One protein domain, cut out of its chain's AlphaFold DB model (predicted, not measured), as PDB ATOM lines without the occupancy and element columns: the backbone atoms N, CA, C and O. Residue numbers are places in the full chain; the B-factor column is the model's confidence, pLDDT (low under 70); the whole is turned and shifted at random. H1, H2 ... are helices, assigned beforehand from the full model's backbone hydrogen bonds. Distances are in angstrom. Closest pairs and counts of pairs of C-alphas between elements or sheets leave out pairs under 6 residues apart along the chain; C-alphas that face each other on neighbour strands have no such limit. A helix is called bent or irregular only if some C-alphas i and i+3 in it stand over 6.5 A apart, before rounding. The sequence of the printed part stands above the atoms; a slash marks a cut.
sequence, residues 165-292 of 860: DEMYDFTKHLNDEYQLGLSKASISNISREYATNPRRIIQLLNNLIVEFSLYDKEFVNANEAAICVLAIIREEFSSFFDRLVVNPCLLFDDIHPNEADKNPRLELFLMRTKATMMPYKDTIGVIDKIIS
ATOM      1  N   ASP A 165     111.641  41.744  14.601       87.88
ATOM      2  CA  ASP A 165     112.787  41.827  15.512       87.88
ATOM      3  C   ASP A 165     112.350  42.249  16.925       87.88
ATOM      4  O   ASP A 165     112.784  41.661  17.909       87.88
ATOM      5  N   GLU A 166     111.396  43.182  17.036       89.31
ATOM      6  CA  GLU A 166     110.800  43.573  18.323       89.31
ATOM      7  C   GLU A 166     110.033  42.405  18.955       89.31
ATOM      8  O   GLU A 166     110.093  42.191  20.165       89.31
ATOM      9  N   MET A 167     109.328  41.615  18.138       90.62
ATOM     10  CA  MET A 167     108.636  40.410  18.601       90.62
ATOM     11  C   MET A 167     109.602  39.287  18.959       90.62
ATOM     12  O   MET A 167     109.316  38.503  19.864       90.62
ATOM     13  N   TYR A 168     110.747  39.203  18.283       92.56
ATOM     14  CA  TYR A 168     111.817  38.284  18.652       92.56
ATOM     15  C   TYR A 168     112.371  38.644  20.029       92.56
ATOM     16  O   TYR A 168     112.414  37.783  20.905       92.56
ATOM     17  N   ASP A 169     112.717  39.914  20.247       93.06
ATOM     18  CA  ASP A 169     113.224  40.398  21.531       93.06
ATOM     19  C   ASP A 169     112.187  40.238  22.645       93.06
ATOM     20  O   ASP A 169     112.529  39.812  23.747       93.06
ATOM     21  N   PHE A 170     110.908  40.486  22.350       93.44
ATOM     22  CA  PHE A 170     109.807  40.235  23.277       93.44
ATOM     23  C   PHE A 170     109.679  38.747  23.637       93.44
ATOM     24  O   PHE A 170     109.637  38.399  24.814       93.44
ATOM     25  N   THR A 171     109.677  37.852  22.645       93.38
ATOM     26  CA  THR A 171     109.584  36.395  22.870       93.38
ATOM     27  C   THR A 171     110.791  35.882  23.648       93.38
ATOM     28  O   THR A 171     110.648  35.071  24.559       93.38
ATOM     29  N   LYS A 172     111.986  36.385  23.324       94.25
ATOM     30  CA  LYS A 172     113.221  36.063  24.033       94.25
ATOM     31  C   LYS A 172     113.178  36.552  25.479       94.25
ATOM     32  O   LYS A 172     113.535  35.795  26.372       94.25
ATOM     33  N   HIS A 173     112.702  37.773  25.716       94.94
ATOM     34  CA  HIS A 173     112.531  38.304  27.064       94.94
ATOM     35  C   HIS A 173     111.605  37.418  27.903       94.94
ATOM     36  O   HIS A 173     111.976  37.067  29.017       94.94
ATOM     37  N   LEU A 174     110.466  36.982  27.350       93.50
ATOM     38  CA  LEU A 174     109.565  36.043  28.026       93.50
ATOM     39  C   LEU A 174     110.234  34.682  28.275       93.50
ATOM     40  O   LEU A 174     110.126  34.127  29.366       93.50
ATOM     41  N   ASN A 175     110.956  34.141  27.292       92.88
ATOM     42  CA  ASN A 175     111.690  32.888  27.458       92.88
ATOM     43  C   ASN A 175     112.717  32.960  28.603       92.88
ATOM     44  O   ASN A 175     112.834  32.007  29.375       92.88
ATOM     45  N   ASP A 176     113.429  34.083  28.719       93.25
ATOM     46  CA  ASP A 176     114.453  34.307  29.740       93.25
ATOM     47  C   ASP A 176     113.831  34.601  31.122       93.25
ATOM     48  O   ASP A 176     114.300  34.066  32.128       93.25
ATOM     49  N   GLU A 177     112.756  35.401  31.184       93.06
ATOM     50  CA  GLU A 177     112.024  35.743  32.416       93.06
ATOM     51  C   GLU A 177     111.398  34.500  33.066       93.06
ATOM     52  O   GLU A 177     111.533  34.298  34.275       93.06
ATOM     53  N   TYR A 178     110.756  33.646  32.263       88.50
ATOM     54  CA  TYR A 178     110.038  32.459  32.738       88.50
ATOM     55  C   TYR A 178     110.845  31.155  32.624       88.50
ATOM     56  O   TYR A 178     110.326  30.094  32.968       88.50
ATOM     57  N   GLN A 179     112.106  31.216  32.178       86.31
ATOM     58  CA  GLN A 179     113.015  30.067  32.032       86.31
ATOM     59  C   GLN A 179     112.426  28.913  31.198       86.31
ATOM     60  O   GLN A 179     112.526  27.744  31.572       86.31
ATOM     61  N   LEU A 180     111.818  29.235  30.051       85.81
ATOM     62  CA  LEU A 180     111.078  28.260  29.231       85.81
ATOM     63  C   LEU A 180     111.982  27.275  28.473       85.81
ATOM     64  O   LEU A 180     111.507  26.250  27.995       85.81
ATOM     65  N   GLY A 181     113.280  27.571  28.364       85.81
ATOM     66  CA  GLY A 181     114.263  26.678  27.743       85.81
ATOM     67  C   GLY A 181     114.150  26.554  26.220       85.81
ATOM     68  O   GLY A 181     114.762  25.654  25.650       85.81
ATOM     69  N   LEU A 182     113.410  27.446  25.552       90.44
ATOM     70  CA  LEU A 182     113.226  27.406  24.101       90.44
ATOM     71  C   LEU A 182     114.528  27.730  23.367       90.44
ATOM     72  O   LEU A 182     115.279  28.644  23.732       90.44
ATOM     73  N   SER A 183     114.775  27.014  22.272       90.81
ATOM     74  CA  SER A 183     115.911  27.290  21.401       90.81
ATOM     75  C   SER A 183     115.742  28.611  20.641       90.81
ATOM     76  O   SER A 183     114.638  29.103  20.395       90.81
ATOM     77  N   LYS A 184     116.859  29.185  20.172       90.00
ATOM     78  CA  LYS A 184     116.828  30.392  19.321       90.00
ATOM     79  C   LYS A 184     116.006  30.187  18.040       90.00
ATOM     80  O   LYS A 184     115.446  31.158  17.532       90.00
ATOM     81  N   ALA A 185     115.961  28.954  17.529       86.50
ATOM     82  CA  ALA A 185     115.170  28.586  16.361       86.50
ATOM     83  C   ALA A 185     113.670  28.648  16.677       86.50
ATOM     84  O   ALA A 185     112.938  29.330  15.965       86.50
ATOM     85  N   SER A 186     113.233  28.051  17.788       90.62
ATOM     86  CA  SER A 186     111.839  28.113  18.242       90.62
ATOM     87  C   SER A 186     111.384  29.539  18.528       90.62
ATOM     88  O   SER A 186     110.343  29.955  18.028       90.62
ATOM     89  N   ILE A 187     112.207  30.343  19.215       91.62
ATOM     90  CA  ILE A 187     111.928  31.773  19.442       91.62
ATOM     91  C   ILE A 187     111.727  32.499  18.104       91.62
ATOM     92  O   ILE A 187     110.783  33.270  17.958       91.62
ATOM     93  N   SER A 188     112.579  32.223  17.109       89.38
ATOM     94  CA  SER A 188     112.449  32.820  15.776       89.38
ATOM     95  C   SER A 188     111.218  32.336  15.011       89.38
ATOM     96  O   SER A 188     110.682  33.109  14.217       89.38
ATOM     97  N   ASN A 189     110.800  31.081  15.178       88.25
ATOM     98  CA  ASN A 189     109.615  30.540  14.515       88.25
ATOM     99  C   ASN A 189     108.344  31.167  15.106       88.25
ATOM    100  O   ASN A 189     107.505  31.668  14.359       88.25
ATOM    101  N   ILE A 190     108.260  31.241  16.438       89.62
ATOM    102  CA  ILE A 190     107.147  31.862  17.167       89.62
ATOM    103  C   ILE A 190     107.033  33.349  16.815       89.62
ATOM    104  O   ILE A 190     105.963  33.820  16.423       89.62
ATOM    105  N   SER A 191     108.130  34.104  16.925       88.62
ATOM    106  CA  SER A 191     108.080  35.559  16.768       88.62
ATOM    107  C   SER A 191     107.706  36.000  15.354       88.62
ATOM    108  O   SER A 191     107.055  37.030  15.186       88.62
ATOM    109  N   ARG A 192     108.092  35.224  14.335       84.81
ATOM    110  CA  ARG A 192     107.770  35.508  12.929       84.81
ATOM    111  C   ARG A 192     106.332  35.165  12.572       84.81
ATOM    112  O   ARG A 192     105.756  35.866  11.746       84.81
ATOM    113  N   GLU A 193     105.772  34.106  13.155       86.06
ATOM    114  CA  GLU A 193     104.389  33.714  12.875       86.06
ATOM    115  C   GLU A 193     103.390  34.680  13.523       86.06
ATOM    116  O   GLU A 193     102.408  35.083  12.903       86.06
ATOM    117  N   TYR A 194     103.683  35.136  14.742       83.31
ATOM    118  CA  TYR A 194     102.807  36.020  15.517       83.31
ATOM    119  C   TYR A 194     103.289  37.470  15.570       83.31
ATOM    120  O   TYR A 194     102.973  38.205  16.507       83.31
ATOM    121  N   ALA A 195     104.019  37.903  14.542       74.44
ATOM    122  CA  ALA A 195     104.704  39.193  14.486       74.44
ATOM    123  C   ALA A 195     103.815  40.422  14.755       74.44
ATOM    124  O   ALA A 195     104.294  41.487  15.132       74.44
ATOM    125  N   THR A 196     102.507  40.297  14.546       76.06
ATOM    126  CA  THR A 196     101.545  41.396  14.677       76.06
ATOM    127  C   THR A 196     100.763  41.367  15.991       76.06
ATOM    128  O   THR A 196     100.012  42.303  16.267       76.06
ATOM    129  N   ASN A 197     100.909  40.318  16.812       84.31
ATOM    130  CA  ASN A 197     100.074  40.109  17.992       84.31
ATOM    131  C   ASN A 197     100.851  39.490  19.176       84.31
ATOM    132  O   ASN A 197     100.852  38.267  19.344       84.31
ATOM    133  N   PRO A 198     101.411  40.321  20.079       87.00
ATOM    134  CA  PRO A 198     102.133  39.855  21.269       87.00
ATOM    135  C   PRO A 198     101.307  38.929  22.173       87.00
ATOM    136  O   PRO A 198     101.846  38.042  22.831       87.00
ATOM    137  N   ARG A 199      99.978  39.100  22.204       88.56
ATOM    138  CA  ARG A 199      99.091  38.258  23.016       88.56
ATOM    139  C   ARG A 199      99.064  36.816  22.517       88.56
ATOM    140  O   ARG A 199      98.963  35.910  23.338       88.56
ATOM    141  N   ARG A 200      99.164  36.604  21.201       89.75
ATOM    142  CA  ARG A 200      99.221  35.259  20.613       89.75
ATOM    143  C   ARG A 200     100.507  34.532  20.988       89.75
ATOM    144  O   ARG A 200     100.439  33.357  21.317       89.75
ATOM    145  N   ILE A 201     101.630  35.250  21.056       90.94
ATOM    146  CA  ILE A 201     102.903  34.704  21.551       90.94
ATOM    147  C   ILE A 201     102.727  34.188  22.982       90.94
ATOM    148  O   ILE A 201     103.024  33.032  23.252       90.94
ATOM    149  N   ILE A 202     102.169  35.000  23.886       91.50
ATOM    150  CA  ILE A 202     101.920  34.580  25.279       91.50
ATOM    151  C   ILE A 202     101.003  33.347  25.336       91.50
ATOM    152  O   ILE A 202     101.253  32.429  26.113       91.50
ATOM    153  N   GLN A 203      99.938  33.317  24.530       90.38
ATOM    154  CA  GLN A 203      99.008  32.183  24.483       90.38
ATOM    155  C   GLN A 203      99.694  30.896  24.024       90.38
ATOM    156  O   GLN A 203      99.565  29.883  24.705       90.38
ATOM    157  N   LEU A 204     100.464  30.958  22.937       91.69
ATOM    158  CA  LEU A 204     101.216  29.810  22.450       91.69
ATOM    159  C   LEU A 204     102.240  29.341  23.484       91.69
ATOM    160  O   LEU A 204     102.326  28.149  23.744       91.69
ATOM    161  N   LEU A 205     102.991  30.254  24.111       92.00
ATOM    162  CA  LEU A 205     103.964  29.893  25.146       92.00
ATOM    163  C   LEU A 205     103.293  29.169  26.319       92.00
ATOM    164  O   LEU A 205     103.805  28.154  26.777       92.00
ATOM    165  N   ASN A 206     102.121  29.628  26.762       90.81
ATOM    166  CA  ASN A 206     101.355  28.933  27.799       90.81
ATOM    167  C   ASN A 206     100.926  27.529  27.354       90.81
ATOM    168  O   ASN A 206     101.049  26.580  28.126       90.81
ATOM    169  N   ASN A 207     100.460  27.387  26.112       90.69
ATOM    170  CA  ASN A 207     100.076  26.087  25.564       90.69
ATOM    171  C   ASN A 207     101.288  25.157  25.431       90.69
ATOM    172  O   ASN A 207     101.181  23.982  25.765       90.69
ATOM    173  N   LEU A 208     102.450  25.680  25.036       91.00
ATOM    174  CA  LEU A 208     103.705  24.931  24.961       91.00
ATOM    175  C   LEU A 208     104.196  24.476  26.333       91.00
ATOM    176  O   LEU A 208     104.648  23.346  26.456       91.00
ATOM    177  N   ILE A 209     104.074  25.305  27.374       89.69
ATOM    178  CA  ILE A 209     104.419  24.902  28.747       89.69
ATOM    179  C   ILE A 209     103.582  23.693  29.176       89.69
ATOM    180  O   ILE A 209     104.112  22.743  29.754       89.69
ATOM    181  N   VAL A 210     102.279  23.717  28.883       88.75
ATOM    182  CA  VAL A 210     101.382  22.591  29.175       88.75
ATOM    183  C   VAL A 210     101.751  21.380  28.318       88.75
ATOM    184  O   VAL A 210     101.889  20.287  28.856       88.75
ATOM    185  N   GLU A 211     101.981  21.567  27.021       88.69
ATOM    186  CA  GLU A 211     102.370  20.505  26.088       88.69
ATOM    187  C   GLU A 211     103.678  19.824  26.521       88.69
ATOM    188  O   GLU A 211     103.733  18.604  26.624       88.69
ATOM    189  N   PHE A 212     104.712  20.584  26.887       90.75
ATOM    190  CA  PHE A 212     105.976  20.038  27.391       90.75
ATOM    191  C   PHE A 212     105.801  19.218  28.668       90.75
ATOM    192  O   PHE A 212     106.542  18.261  28.873       90.75
ATOM    193  N   SER A 213     104.818  19.545  29.513       87.31
ATOM    194  CA  SER A 213     104.541  18.773  30.730       87.31
ATOM    195  C   SER A 213     103.967  17.375  30.461       87.31
ATOM    196  O   SER A 213     103.977  16.541  31.366       87.31
ATOM    197  N   LEU A 214     103.506  17.105  29.233       86.88
ATOM    198  CA  LEU A 214     103.005  15.794  28.807       86.88
ATOM    199  C   LEU A 214     104.128  14.812  28.435       86.88
ATOM    200  O   LEU A 214     103.861  13.621  28.278       86.88
ATOM    201  N   TYR A 215     105.375  15.281  28.314       87.75
ATOM    202  CA  TYR A 215     106.523  14.466  27.914       87.75
ATOM    203  C   TYR A 215     107.634  14.482  28.970       87.75
ATOM    204  O   TYR A 215     107.789  15.426  29.747       87.75
ATOM    205  N   ASP A 216     108.475  13.447  28.966       87.81
ATOM    206  CA  ASP A 216     109.677  13.416  29.797       87.81
ATOM    207  C   ASP A 216     110.677  14.504  29.377       87.81
ATOM    208  O   ASP A 216     110.846  14.800  28.191       87.81
ATOM    209  N   LYS A 217     111.416  15.058  30.348       87.62
ATOM    210  CA  LYS A 217     112.370  16.160  30.113       87.62
ATOM    211  C   LYS A 217     113.409  15.856  29.031       87.62
ATOM    212  O   LYS A 217     113.782  16.754  28.284       87.62
ATOM    213  N   GLU A 218     113.880  14.612  28.940       89.19
ATOM    214  CA  GLU A 218     114.838  14.201  27.905       89.19
ATOM    215  C   GLU A 218     114.225  14.275  26.502       89.19
ATOM    216  O   GLU A 218     114.862  14.779  25.578       89.19
ATOM    217  N   PHE A 219     112.967  13.848  26.357       87.88
ATOM    218  CA  PHE A 219     112.241  13.916  25.093       87.88
ATOM    219  C   PHE A 219     111.972  15.363  24.680       87.88
ATOM    220  O   PHE A 219     112.184  15.707  23.519       87.88
ATOM    221  N   VAL A 220     111.562  16.221  25.621       89.19
ATOM    222  CA  VAL A 220     111.367  17.654  25.352       89.19
ATOM    223  C   VAL A 220     112.681  18.290  24.910       89.19
ATOM    224  O   VAL A 220     112.720  18.913  23.861       89.19
ATOM    225  N   ASN A 221     113.779  18.079  25.638       88.56
ATOM    226  CA  ASN A 221     115.069  18.685  25.299       88.56
ATOM    227  C   ASN A 221     115.594  18.256  23.918       88.56
ATOM    228  O   ASN A 221     116.244  19.052  23.243       88.56
ATOM    229  N   ALA A 222     115.324  17.016  23.499       89.19
ATOM    230  CA  ALA A 222     115.726  16.516  22.187       89.19
ATOM    231  C   ALA A 222     114.829  17.027  21.044       89.19
ATOM    232  O   ALA A 222     115.327  17.231  19.940       89.19
ATOM    233  N   ASN A 223     113.531  17.243  21.306       91.56
ATOM    234  CA  ASN A 223     112.513  17.467  20.271       91.56
ATOM    235  C   ASN A 223     111.755  18.805  20.406       91.56
ATOM    236  O   ASN A 223     110.739  19.011  19.744       91.56
ATOM    237  N   GLU A 224     112.242  19.727  21.240       93.06
ATOM    238  CA  GLU A 224     111.615  21.016  21.585       93.06
ATOM    239  C   GLU A 224     111.131  21.785  20.352       93.06
ATOM    240  O   GLU A 224     109.969  22.182  20.264       93.06
ATOM    241  N   ALA A 225     112.006  21.928  19.354       90.94
ATOM    242  CA  ALA A 225     111.700  22.675  18.144       90.94
ATOM    243  C   ALA A 225     110.607  22.009  17.286       90.94
ATOM    244  O   ALA A 225     109.798  22.715  16.682       90.94
ATOM    245  N   ALA A 226     110.541  20.672  17.257       91.81
ATOM    246  CA  ALA A 226     109.486  19.941  16.552       91.81
ATOM    247  C   ALA A 226     108.130  20.116  17.242       91.81
ATOM    248  O   ALA A 226     107.141  20.429  16.578       91.81
ATOM    249  N   ILE A 227     108.098  19.999  18.574       92.69
ATOM    250  CA  ILE A 227     106.892  20.239  19.379       92.69
ATOM    251  C   ILE A 227     106.390  21.670  19.153       92.69
ATOM    252  O   ILE A 227     105.201  21.881  18.915       92.69
ATOM    253  N   CYS A 228     107.300  22.649  19.142       92.50
ATOM    254  CA  CYS A 228     106.966  24.044  18.873       92.50
ATOM    255  C   CYS A 228     106.321  24.242  17.494       92.50
ATOM    256  O   CYS A 228     105.291  24.905  17.385       92.50
ATOM    257  N   VAL A 229     106.919  23.692  16.434       93.12
ATOM    258  CA  VAL A 229     106.393  23.828  15.066       93.12
ATOM    259  C   VAL A 229     105.022  23.162  14.944       93.12
ATOM    260  O   VAL A 229     104.099  23.768  14.400       93.12
ATOM    261  N   LEU A 230     104.856  21.958  15.490       92.50
ATOM    262  CA  LEU A 230     103.592  21.221  15.433       92.50
ATOM    263  C   LEU A 230     102.481  21.904  16.242       92.50
ATOM    264  O   LEU A 230     101.336  21.922  15.796       92.50
ATOM    265  N   ALA A 231     102.807  22.543  17.369       91.31
ATOM    266  CA  ALA A 231     101.852  23.350  18.127       91.31
ATOM    267  C   ALA A 231     101.349  24.561  17.324       91.31
ATOM    268  O   ALA A 231     100.150  24.836  17.321       91.31
ATOM    269  N   ILE A 232     102.239  25.242  16.589       91.88
ATOM    270  CA  ILE A 232     101.851  26.342  15.692       91.88
ATOM    271  C   ILE A 232     100.939  25.824  14.573       91.88
ATOM    272  O   ILE A 232      99.916  26.442  14.280       91.88
ATOM    273  N   ILE A 233     101.269  24.671  13.977       91.62
ATOM    274  CA  ILE A 233     100.442  24.057  12.931       91.62
ATOM    275  C   ILE A 233      99.046  23.724  13.454       91.62
ATOM    276  O   ILE A 233      98.056  24.047  12.802       91.62
ATOM    277  N   ARG A 234      98.963  23.146  14.652       90.06
ATOM    278  CA  ARG A 234      97.699  22.816  15.315       90.06
ATOM    279  C   ARG A 234      96.810  24.044  15.535       90.06
ATOM    280  O   ARG A 234      95.600  23.951  15.351       90.06
ATOM    281  N   GLU A 235      97.387  25.181  15.921       88.06
ATOM    282  CA  GLU A 235      96.626  26.395  16.248       88.06
ATOM    283  C   GLU A 235      96.254  27.252  15.032       88.06
ATOM    284  O   GLU A 235      95.125  27.739  14.952       88.06
ATOM    285  N   GLU A 236      97.180  27.459  14.093       87.69
ATOM    286  CA  GLU A 236      96.985  28.389  12.968       87.69
ATOM    287  C   GLU A 236      96.555  27.688  11.674       87.69
ATOM    288  O   GLU A 236      95.969  28.324  10.794       87.69
ATOM    289  N   PHE A 237      96.810  26.383  11.557       89.62
ATOM    290  CA  PHE A 237      96.577  25.596  10.347       89.62
ATOM    291  C   PHE A 237      95.834  24.287  10.661       89.62
ATOM    292  O   PHE A 237      96.229  23.217  10.199       89.62
ATOM    293  N   SER A 238      94.734  24.372  11.419       85.38
ATOM    294  CA  SER A 238      93.977  23.204  11.900       85.38
ATOM    295  C   SER A 238      93.595  22.210  10.797       85.38
ATOM    296  O   SER A 238      93.794  21.014  10.958       85.38
ATOM    297  N   SER A 239      93.157  22.686   9.628       82.62
ATOM    298  CA  SER A 239      92.817  21.810   8.497       82.62
ATOM    299  C   SER A 239      94.014  21.043   7.926       82.62
ATOM    300  O   SER A 239      93.851  19.954   7.382       82.62
ATOM    301  N   PHE A 240      95.225  21.597   8.017       85.31
ATOM    302  CA  PHE A 240      96.445  20.878   7.656       85.31
ATOM    303  C   PHE A 240      96.871  19.925   8.769       85.31
ATOM    304  O   PHE A 240      97.264  18.801   8.474       85.31
ATOM    305  N   PHE A 241      96.731  20.343  10.028       86.69
ATOM    306  CA  PHE A 241      96.980  19.495  11.188       86.69
ATOM    307  C   PHE A 241      96.129  18.218  11.160       86.69
ATOM    308  O   PHE A 241      96.675  17.131  11.317       86.69
ATOM    309  N   ASP A 242      94.832  18.321  10.856       79.50
ATOM    310  CA  ASP A 242      93.930  17.165  10.751       79.50
ATOM    311  C   ASP A 242      94.428  16.134   9.723       79.50
ATOM    312  O   ASP A 242      94.303  14.928   9.923       79.50
ATOM    313  N   ARG A 243      95.050  16.596   8.630       77.88
ATOM    314  CA  ARG A 243      95.658  15.721   7.614       77.88
ATOM    315  C   ARG A 243      96.997  15.149   8.060       77.88
ATOM    316  O   ARG A 243      97.273  13.989   7.771       77.88
ATOM    317  N   LEU A 244      97.809  15.934   8.767       79.62
ATOM    318  CA  LEU A 244      99.076  15.472   9.338       79.62
ATOM    319  C   LEU A 244      98.875  14.344  10.352       79.62
ATOM    320  O   LEU A 244      99.698  13.439  10.402       79.62
ATOM    321  N   VAL A 245      97.789  14.376  11.129       74.25
ATOM    322  CA  VAL A 245      97.435  13.289  12.060       74.25
ATOM    323  C   VAL A 245      97.177  11.973  11.317       74.25
ATOM    324  O   VAL A 245      97.492  10.911  11.841       74.25
ATOM    325  N   VAL A 246      96.633  12.031  10.096       68.62
ATOM    326  CA  VAL A 246      96.400  10.846   9.252       68.62
ATOM    327  C   VAL A 246      97.685  10.395   8.556       68.62
ATOM    328  O   VAL A 246      97.954   9.203   8.475       68.62
ATOM    329  N   ASN A 247      98.477  11.339   8.046       70.62
ATOM    330  CA  ASN A 247      99.734  11.051   7.367       70.62
ATOM    331  C   ASN A 247     100.823  12.064   7.779       70.62
ATOM    332  O   ASN A 247     100.914  13.150   7.192       70.62
ATOM    333  N   PRO A 248     101.695  11.705   8.741       77.00
ATOM    334  CA  PRO A 248     102.768  12.582   9.206       77.00
ATOM    335  C   PRO A 248     103.816  12.911   8.131       77.00
ATOM    336  O   PRO A 248     104.509  13.926   8.238       77.00
ATOM    337  N   CYS A 249     103.941  12.081   7.086       75.56
ATOM    338  CA  CYS A 249     104.917  12.282   6.012       75.56
ATOM    339  C   CYS A 249     104.625  13.537   5.178       75.56
ATOM    340  O   CYS A 249     105.560  14.128   4.640       75.56
ATOM    341  N   LEU A 250     103.371  14.012   5.175       78.81
ATOM    342  CA  LEU A 250     102.950  15.236   4.482       78.81
ATOM    343  C   LEU A 250     103.738  16.483   4.909       78.81
ATOM    344  O   LEU A 250     103.763  17.475   4.187       78.81
ATOM    345  N   LEU A 251     104.387  16.456   6.076       83.25
ATOM    346  CA  LEU A 251     105.256  17.539   6.535       83.25
ATOM    347  C   LEU A 251     106.515  17.715   5.661       83.25
ATOM    348  O   LEU A 251     107.111  18.794   5.644       83.25
ATOM    349  N   PHE A 252     106.941  16.653   4.975       82.06
ATOM    350  CA  PHE A 252     108.184  16.598   4.201       82.06
ATOM    351  C   PHE A 252     107.969  16.667   2.690       82.06
ATOM    352  O   PHE A 252     108.946  16.850   1.955       82.06
ATOM    353  N   ASP A 253     106.720  16.545   2.254       77.06
ATOM    354  CA  ASP A 253     106.325  16.621   0.857       77.06
ATOM    355  C   ASP A 253     106.191  18.078   0.401       77.06
ATOM    356  O   ASP A 253     105.945  18.996   1.190       77.06
ATOM    357  N   ASP A 254     106.369  18.310  -0.899       72.12
ATOM    358  CA  ASP A 254     106.098  19.621  -1.476       72.12
ATOM    359  C   ASP A 254     104.575  19.813  -1.590       72.12
ATOM    360  O   ASP A 254     103.853  18.953  -2.101       72.12
ATOM    361  N   ILE A 255     104.071  20.948  -1.097       69.12
ATOM    362  CA  ILE A 255     102.635  21.253  -1.122       69.12
ATOM    363  C   ILE A 255     102.170  21.351  -2.579       69.12
ATOM    364  O   ILE A 255     102.783  22.032  -3.402       69.12
ATOM    365  N   HIS A 256     101.052  20.699  -2.899       66.94
ATOM    366  CA  HIS A 256     100.467  20.750  -4.234       66.94
ATOM    367  C   HIS A 256     100.162  22.214  -4.645       66.94
ATOM    368  O   HIS A 256      99.596  22.956  -3.838       66.94
ATOM    369  N   PRO A 257     100.428  22.641  -5.899       59.12
ATOM    370  CA  PRO A 257     100.263  24.040  -6.330       59.12
ATOM    371  C   PRO A 257      98.875  24.644  -6.052       59.12
ATOM    372  O   PRO A 257      98.750  25.784  -5.618       59.12
ATOM    373  N   ASN A 258      97.816  23.845  -6.212       60.19
ATOM    374  CA  ASN A 258      96.437  24.258  -5.923       60.19
ATOM    375  C   ASN A 258      96.160  24.531  -4.431       60.19
ATOM    376  O   ASN A 258      95.175  25.195  -4.111       60.19
ATOM    377  N   GLU A 259      96.956  23.976  -3.515       63.09
ATOM    378  CA  GLU A 259      96.868  24.261  -2.079       63.09
ATOM    379  C   GLU A 259      97.747  25.437  -1.672       63.09
ATOM    380  O   GLU A 259      97.311  26.244  -0.851       63.09
ATOM    381  N   ALA A 260      98.921  25.574  -2.293       62.78
ATOM    382  CA  ALA A 260      99.773  26.753  -2.166       62.78
ATOM    383  C   ALA A 260      98.997  28.038  -2.525       62.78
ATOM    384  O   ALA A 260      98.940  28.976  -1.729       62.78
ATOM    385  N   ASP A 261      98.257  28.019  -3.641       61.75
ATOM    386  CA  ASP A 261      97.411  29.142  -4.074       61.75
ATOM    387  C   ASP A 261      96.239  29.432  -3.118       61.75
ATOM    388  O   ASP A 261      95.791  30.575  -2.993       61.75
ATOM    389  N   LYS A 262      95.723  28.409  -2.422       72.06
ATOM    390  CA  LYS A 262      94.612  28.555  -1.464       72.06
ATOM    391  C   LYS A 262      95.070  29.013  -0.081       72.06
ATOM    392  O   LYS A 262      94.278  29.633   0.629       72.06
ATOM    393  N   ASN A 263      96.300  28.693   0.329       78.81
ATOM    394  CA  ASN A 263      96.821  29.029   1.653       78.81
ATOM    395  C   ASN A 263      98.315  29.427   1.618       78.81
ATOM    396  O   ASN A 263      99.167  28.700   2.139       78.81
ATOM    397  N   PRO A 264      98.643  30.623   1.088       82.56
ATOM    398  CA  PRO A 264     100.027  31.094   0.959       82.56
ATOM    399  C   PRO A 264     100.736  31.288   2.311       82.56
ATOM    400  O   PRO A 264     101.966  31.298   2.386       82.56
ATOM    401  N   ARG A 265      99.977  31.431   3.410       86.06
ATOM    402  CA  ARG A 265     100.526  31.537   4.770       86.06
ATOM    403  C   ARG A 265     101.098  30.198   5.246       86.06
ATOM    404  O   ARG A 265     102.185  30.188   5.818       86.06
ATOM    405  N   LEU A 266     100.400  29.092   4.975       86.50
ATOM    406  CA  LEU A 266     100.866  27.744   5.313       86.50
ATOM    407  C   LEU A 266     102.136  27.387   4.535       86.50
ATOM    408  O   LEU A 266     103.103  26.919   5.129       86.50
ATOM    409  N   GLU A 267     102.162  27.656   3.229       86.69
ATOM    410  CA  GLU A 267     103.334  27.386   2.389       86.69
ATOM    411  C   GLU A 267     104.576  28.122   2.896       86.69
ATOM    412  O   GLU A 267     105.624  27.515   3.131       86.69
ATOM    413  N   LEU A 268     104.442  29.426   3.153       86.12
ATOM    414  CA  LEU A 268     105.527  30.238   3.687       86.12
ATOM    415  C   LEU A 268     106.010  29.727   5.055       86.12
ATOM    416  O   LEU A 268     107.213  29.759   5.332       86.12
ATOM    417  N   PHE A 269     105.097  29.254   5.907       89.56
ATOM    418  CA  PHE A 269     105.432  28.675   7.205       89.56
ATOM    419  C   PHE A 269     106.204  27.352   7.071       89.56
ATOM    420  O   PHE A 269     107.265  27.204   7.687       89.56
ATOM    421  N   LEU A 270     105.741  26.418   6.232       89.00
ATOM    422  CA  LEU A 270     106.429  25.141   6.001       89.00
ATOM    423  C   LEU A 270     107.805  25.350   5.361       89.00
ATOM    424  O   LEU A 270     108.781  24.752   5.806       89.00
ATOM    425  N   MET A 271     107.941  26.274   4.403       86.62
ATOM    426  CA  MET A 271     109.247  26.616   3.822       86.62
ATOM    427  C   MET A 271     110.240  27.129   4.873       86.62
ATOM    428  O   MET A 271     111.409  26.741   4.868       86.62
ATOM    429  N   ARG A 272     109.788  27.985   5.798       86.50
ATOM    430  CA  ARG A 272     110.634  28.542   6.868       86.50
ATOM    431  C   ARG A 272     111.034  27.498   7.907       86.50
ATOM    432  O   ARG A 272     112.138  27.573   8.441       86.50
ATOM    433  N   THR A 273     110.155  26.541   8.187       90.19
ATOM    434  CA  THR A 273     110.367  25.508   9.211       90.19
ATOM    435  C   THR A 273     110.967  24.215   8.656       90.19
ATOM    436  O   THR A 273     111.446  23.399   9.442       90.19
ATOM    437  N   LYS A 274     111.074  24.056   7.327       88.44
ATOM    438  CA  LYS A 274     111.629  22.864   6.652       88.44
ATOM    439  C   LYS A 274     112.975  22.429   7.227       88.44
ATOM    440  O   LYS A 274     113.143  21.266   7.566       88.44
ATOM    441  N   ALA A 275     113.910  23.359   7.430       86.31
ATOM    442  CA  ALA A 275     115.220  23.047   8.013       86.31
ATOM    443  C   ALA A 275     115.147  22.564   9.477       86.31
ATOM    444  O   ALA A 275     115.993  21.787   9.904       86.31
ATOM    445  N   THR A 276     114.139  23.015  10.232       87.25
ATOM    446  CA  THR A 276     113.893  22.574  11.616       87.25
ATOM    447  C   THR A 276     113.307  21.166  11.642       87.25
ATOM    448  O   THR A 276     113.673  20.375  12.504       87.25
ATOM    449  N   MET A 277     112.427  20.845  10.687       89.75
ATOM    450  CA  MET A 277     111.724  19.562  10.651       89.75
ATOM    451  C   MET A 277     112.503  18.461   9.925       89.75
ATOM    452  O   MET A 277     112.364  17.298  10.283       89.75
ATOM    453  N   MET A 278     113.364  18.793   8.959       86.19
ATOM    454  CA  MET A 278     114.098  17.817   8.137       86.19
ATOM    455  C   MET A 278     114.849  16.720   8.922       86.19
ATOM    456  O   MET A 278     114.817  15.577   8.469       86.19
ATOM    457  N   PRO A 279     115.479  16.988  10.089       87.19
ATOM    458  CA  PRO A 279     116.117  15.943  10.896       87.19
ATOM    459  C   PRO A 279     115.170  14.824  11.354       87.19
ATOM    460  O   PRO A 279     115.636  13.736  11.668       87.19
ATOM    461  N   TYR A 280     113.859  15.077  11.377       82.69
ATOM    462  CA  TYR A 280     112.842  14.122  11.819       82.69
ATOM    463  C   TYR A 280     112.263  13.268  10.686       82.69
ATOM    464  O   TYR A 280     111.407  12.423  10.947       82.69
ATOM    465  N   LYS A 281     112.716  13.468   9.439       77.38
ATOM    466  CA  LYS A 281     112.199  12.765   8.255       77.38
ATOM    467  C   LYS A 281     112.310  11.243   8.381       77.38
ATOM    468  O   LYS A 281     111.365  10.536   8.056       77.38
ATOM    469  N   ASP A 282     113.436  10.759   8.901       68.69
ATOM    470  CA  ASP A 282     113.700   9.323   9.063       68.69
ATOM    471  C   ASP A 282     113.267   8.796  10.447       68.69
ATOM    472  O   ASP A 282     113.435   7.619  10.760       68.69
ATOM    473  N   THR A 283     112.685   9.656  11.292       71.94
ATOM    474  CA  THR A 283     112.214   9.323  12.646       71.94
ATOM    475  C   THR A 283     110.752   9.729  12.837       71.94
ATOM    476  O   THR A 283     110.400  10.378  13.824       71.94
ATOM    477  N   ILE A 284     109.882   9.338  11.901       73.38
ATOM    478  CA  ILE A 284     108.448   9.687  11.901       73.38
ATOM    479  C   ILE A 284     107.740   9.323  13.214       73.38
ATOM    480  O   ILE A 284     106.872  10.069  13.656       73.38
ATOM    481  N   GLY A 285     108.164   8.258  13.902       61.84
ATOM    482  CA  GLY A 285     107.608   7.888  15.211       61.84
ATOM    483  C   GLY A 285     107.737   8.977  16.289       61.84
ATOM    484  O   GLY A 285     106.931   9.019  17.215       61.84
ATOM    485  N   VAL A 286     108.706   9.893  16.167       78.88
ATOM    486  CA  VAL A 286     108.816  11.073  17.044       78.88
ATOM    487  C   VAL A 286     107.701  12.074  16.747       78.88
ATOM    488  O   VAL A 286     107.110  12.607  17.679       78.88
ATOM    489  N   ILE A 287     107.399  12.307  15.467       84.38
ATOM    490  CA  ILE A 287     106.327  13.210  15.028       84.38
ATOM    491  C   ILE A 287     104.963  12.644  15.421       84.38
ATOM    492  O   ILE A 287     104.163  13.365  16.011       84.38
ATOM    493  N   ASP A 288     104.735  11.350  15.178       73.38
ATOM    494  CA  ASP A 288     103.504  10.643  15.555       73.38
ATOM    495  C   ASP A 288     103.227  10.763  17.060       73.38
ATOM    496  O   ASP A 288     102.139  11.162  17.463       73.38
ATOM    497  N   LYS A 289     104.255  10.556  17.897       80.56
ATOM    498  CA  LYS A 289     104.152  10.715  19.357       80.56
ATOM    499  C   LYS A 289     103.762  12.134  19.795       80.56
ATOM    500  O   LYS A 289     103.202  12.285  20.875       80.56
ATOM    501  N   ILE A 290     104.085  13.162  19.007       86.19
ATOM    502  CA  ILE A 290     103.742  14.556  19.324       86.19
ATOM    503  C   ILE A 290     102.302  14.885  18.897       86.19
ATOM    504  O   ILE A 290     101.628  15.675  19.555       86.19
ATOM    505  N   ILE A 291     101.823  14.314  17.787       83.81
ATOM    506  CA  ILE A 291     100.511  14.661  17.213       83.81
ATOM    507  C   ILE A 291      99.390  13.677  17.573       83.81
ATOM    508  O   ILE A 291      98.221  14.015  17.392       83.81
ATOM    509  N   SER A 292      99.717  12.490  18.091       69.94
ATOM    510  CA  SER A 292      98.764  11.428  18.420       69.94
ATOM    511  C   SER A 292      99.086  10.742  19.753       69.94
ATOM    512  O   SER A 292     100.232  10.413  20.053       69.94
TER     513      SER A 292
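Overview. This is residues 165 to 292 of the 860 residues of an uncharacterized protein of Prevotella copri (UniProt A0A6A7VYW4). A long, kinked helix, H4, runs through the middle of a helical body, with H1, H2 and H3 grouped on one side of it and H5, H6, H8 and H9 on the other. H2 and H8 pack on H4 in a three-helix bundle, H1 covers H2 on the far side from H4, and the tiny H7 lies at the opposite far end, near H8. The printed part has 128 residues with nine named helices, H1 to H9 in order, and no named strand: the class is all helix. It is compact, with a radius of gyration of the C-alphas of 14.3 A and spans of 42 by 33 by 21 A.

Along the chain. H1, residues 165 to 177, begins at C-alpha 165 (112.787, 41.827, 15.512) and is 18.0 A long. H2 is residues 184 to 193, 14.4 A, and H3 residues 198 to 212, 21.1 A. H4, residues 217 to 236, is 26.1 A long, from (112.370, 16.160, 30.113); it is irregular, with C-alphas 222 and 225 8.4 A apart and a kink of 76 degrees near residue 224. H5 is residues 238 to 246, H6 residues 248 to 251 and H7 residues 257 to 260. H8, residues 264 to 280, 23.9 A, is irregular too, with C-alphas 272 and 275 7.2 A apart and a kink of 61 degrees near residue 274. H9, residues 284 to 291, ends at C-alpha 291 (100.511, 14.661, 17.213).

Arrangement. H4 is the hub, touching five helices. H2 touches residues 224 to 232 of H4 alone, closest at the C-alphas of Ser 186 and Ala 225, 5.4 A, at a shallow tilt of 10 degrees, the same way. Residues 273 to 277 of H8 touch residues 225 to 229 of H4, closest at the C-alphas of Ala 226 and Met 277, 6.3 A, opposite ways. H3 and H4 form a helical hairpin, closest at the C-alphas of Phe 212 and Val 220, 6.2 A. H1 touches H2, closest at the C-alphas of Tyr 168 and Ser 191, 5.0 A, at a steep tilt of 52 degrees. H9 touches residues 226 to 230 of H4 alone, closest at the C-alphas of Ile 227 and Ile 290, 6.5 A. H5 touches H4 only at the corner, closest at the C-alphas of Arg 234 and Phe 241, 5.3 A. H6 touches H9, closest at the C-alphas of Pro 248 and Asp 288, 6.7 A. H7 is close to but not clearly touching H8. Every O i to N i+4 pair is within hydrogen-bond range in H1, H2, H3 and H9; H4 has 14 of 16, H5 3 of 5 and H8 9 of 13, while H6 and H7 are too short for such a pair.

Size, cuts and confidence. The two C-alphas farthest apart are those of Glu 177 and Asn 258, 43.0 A. The printed part has no cut and no long link. The mean pLDDT of the printed part is 84.8; residues 246, 255 to 261, 282, 285 and 292 are under 70.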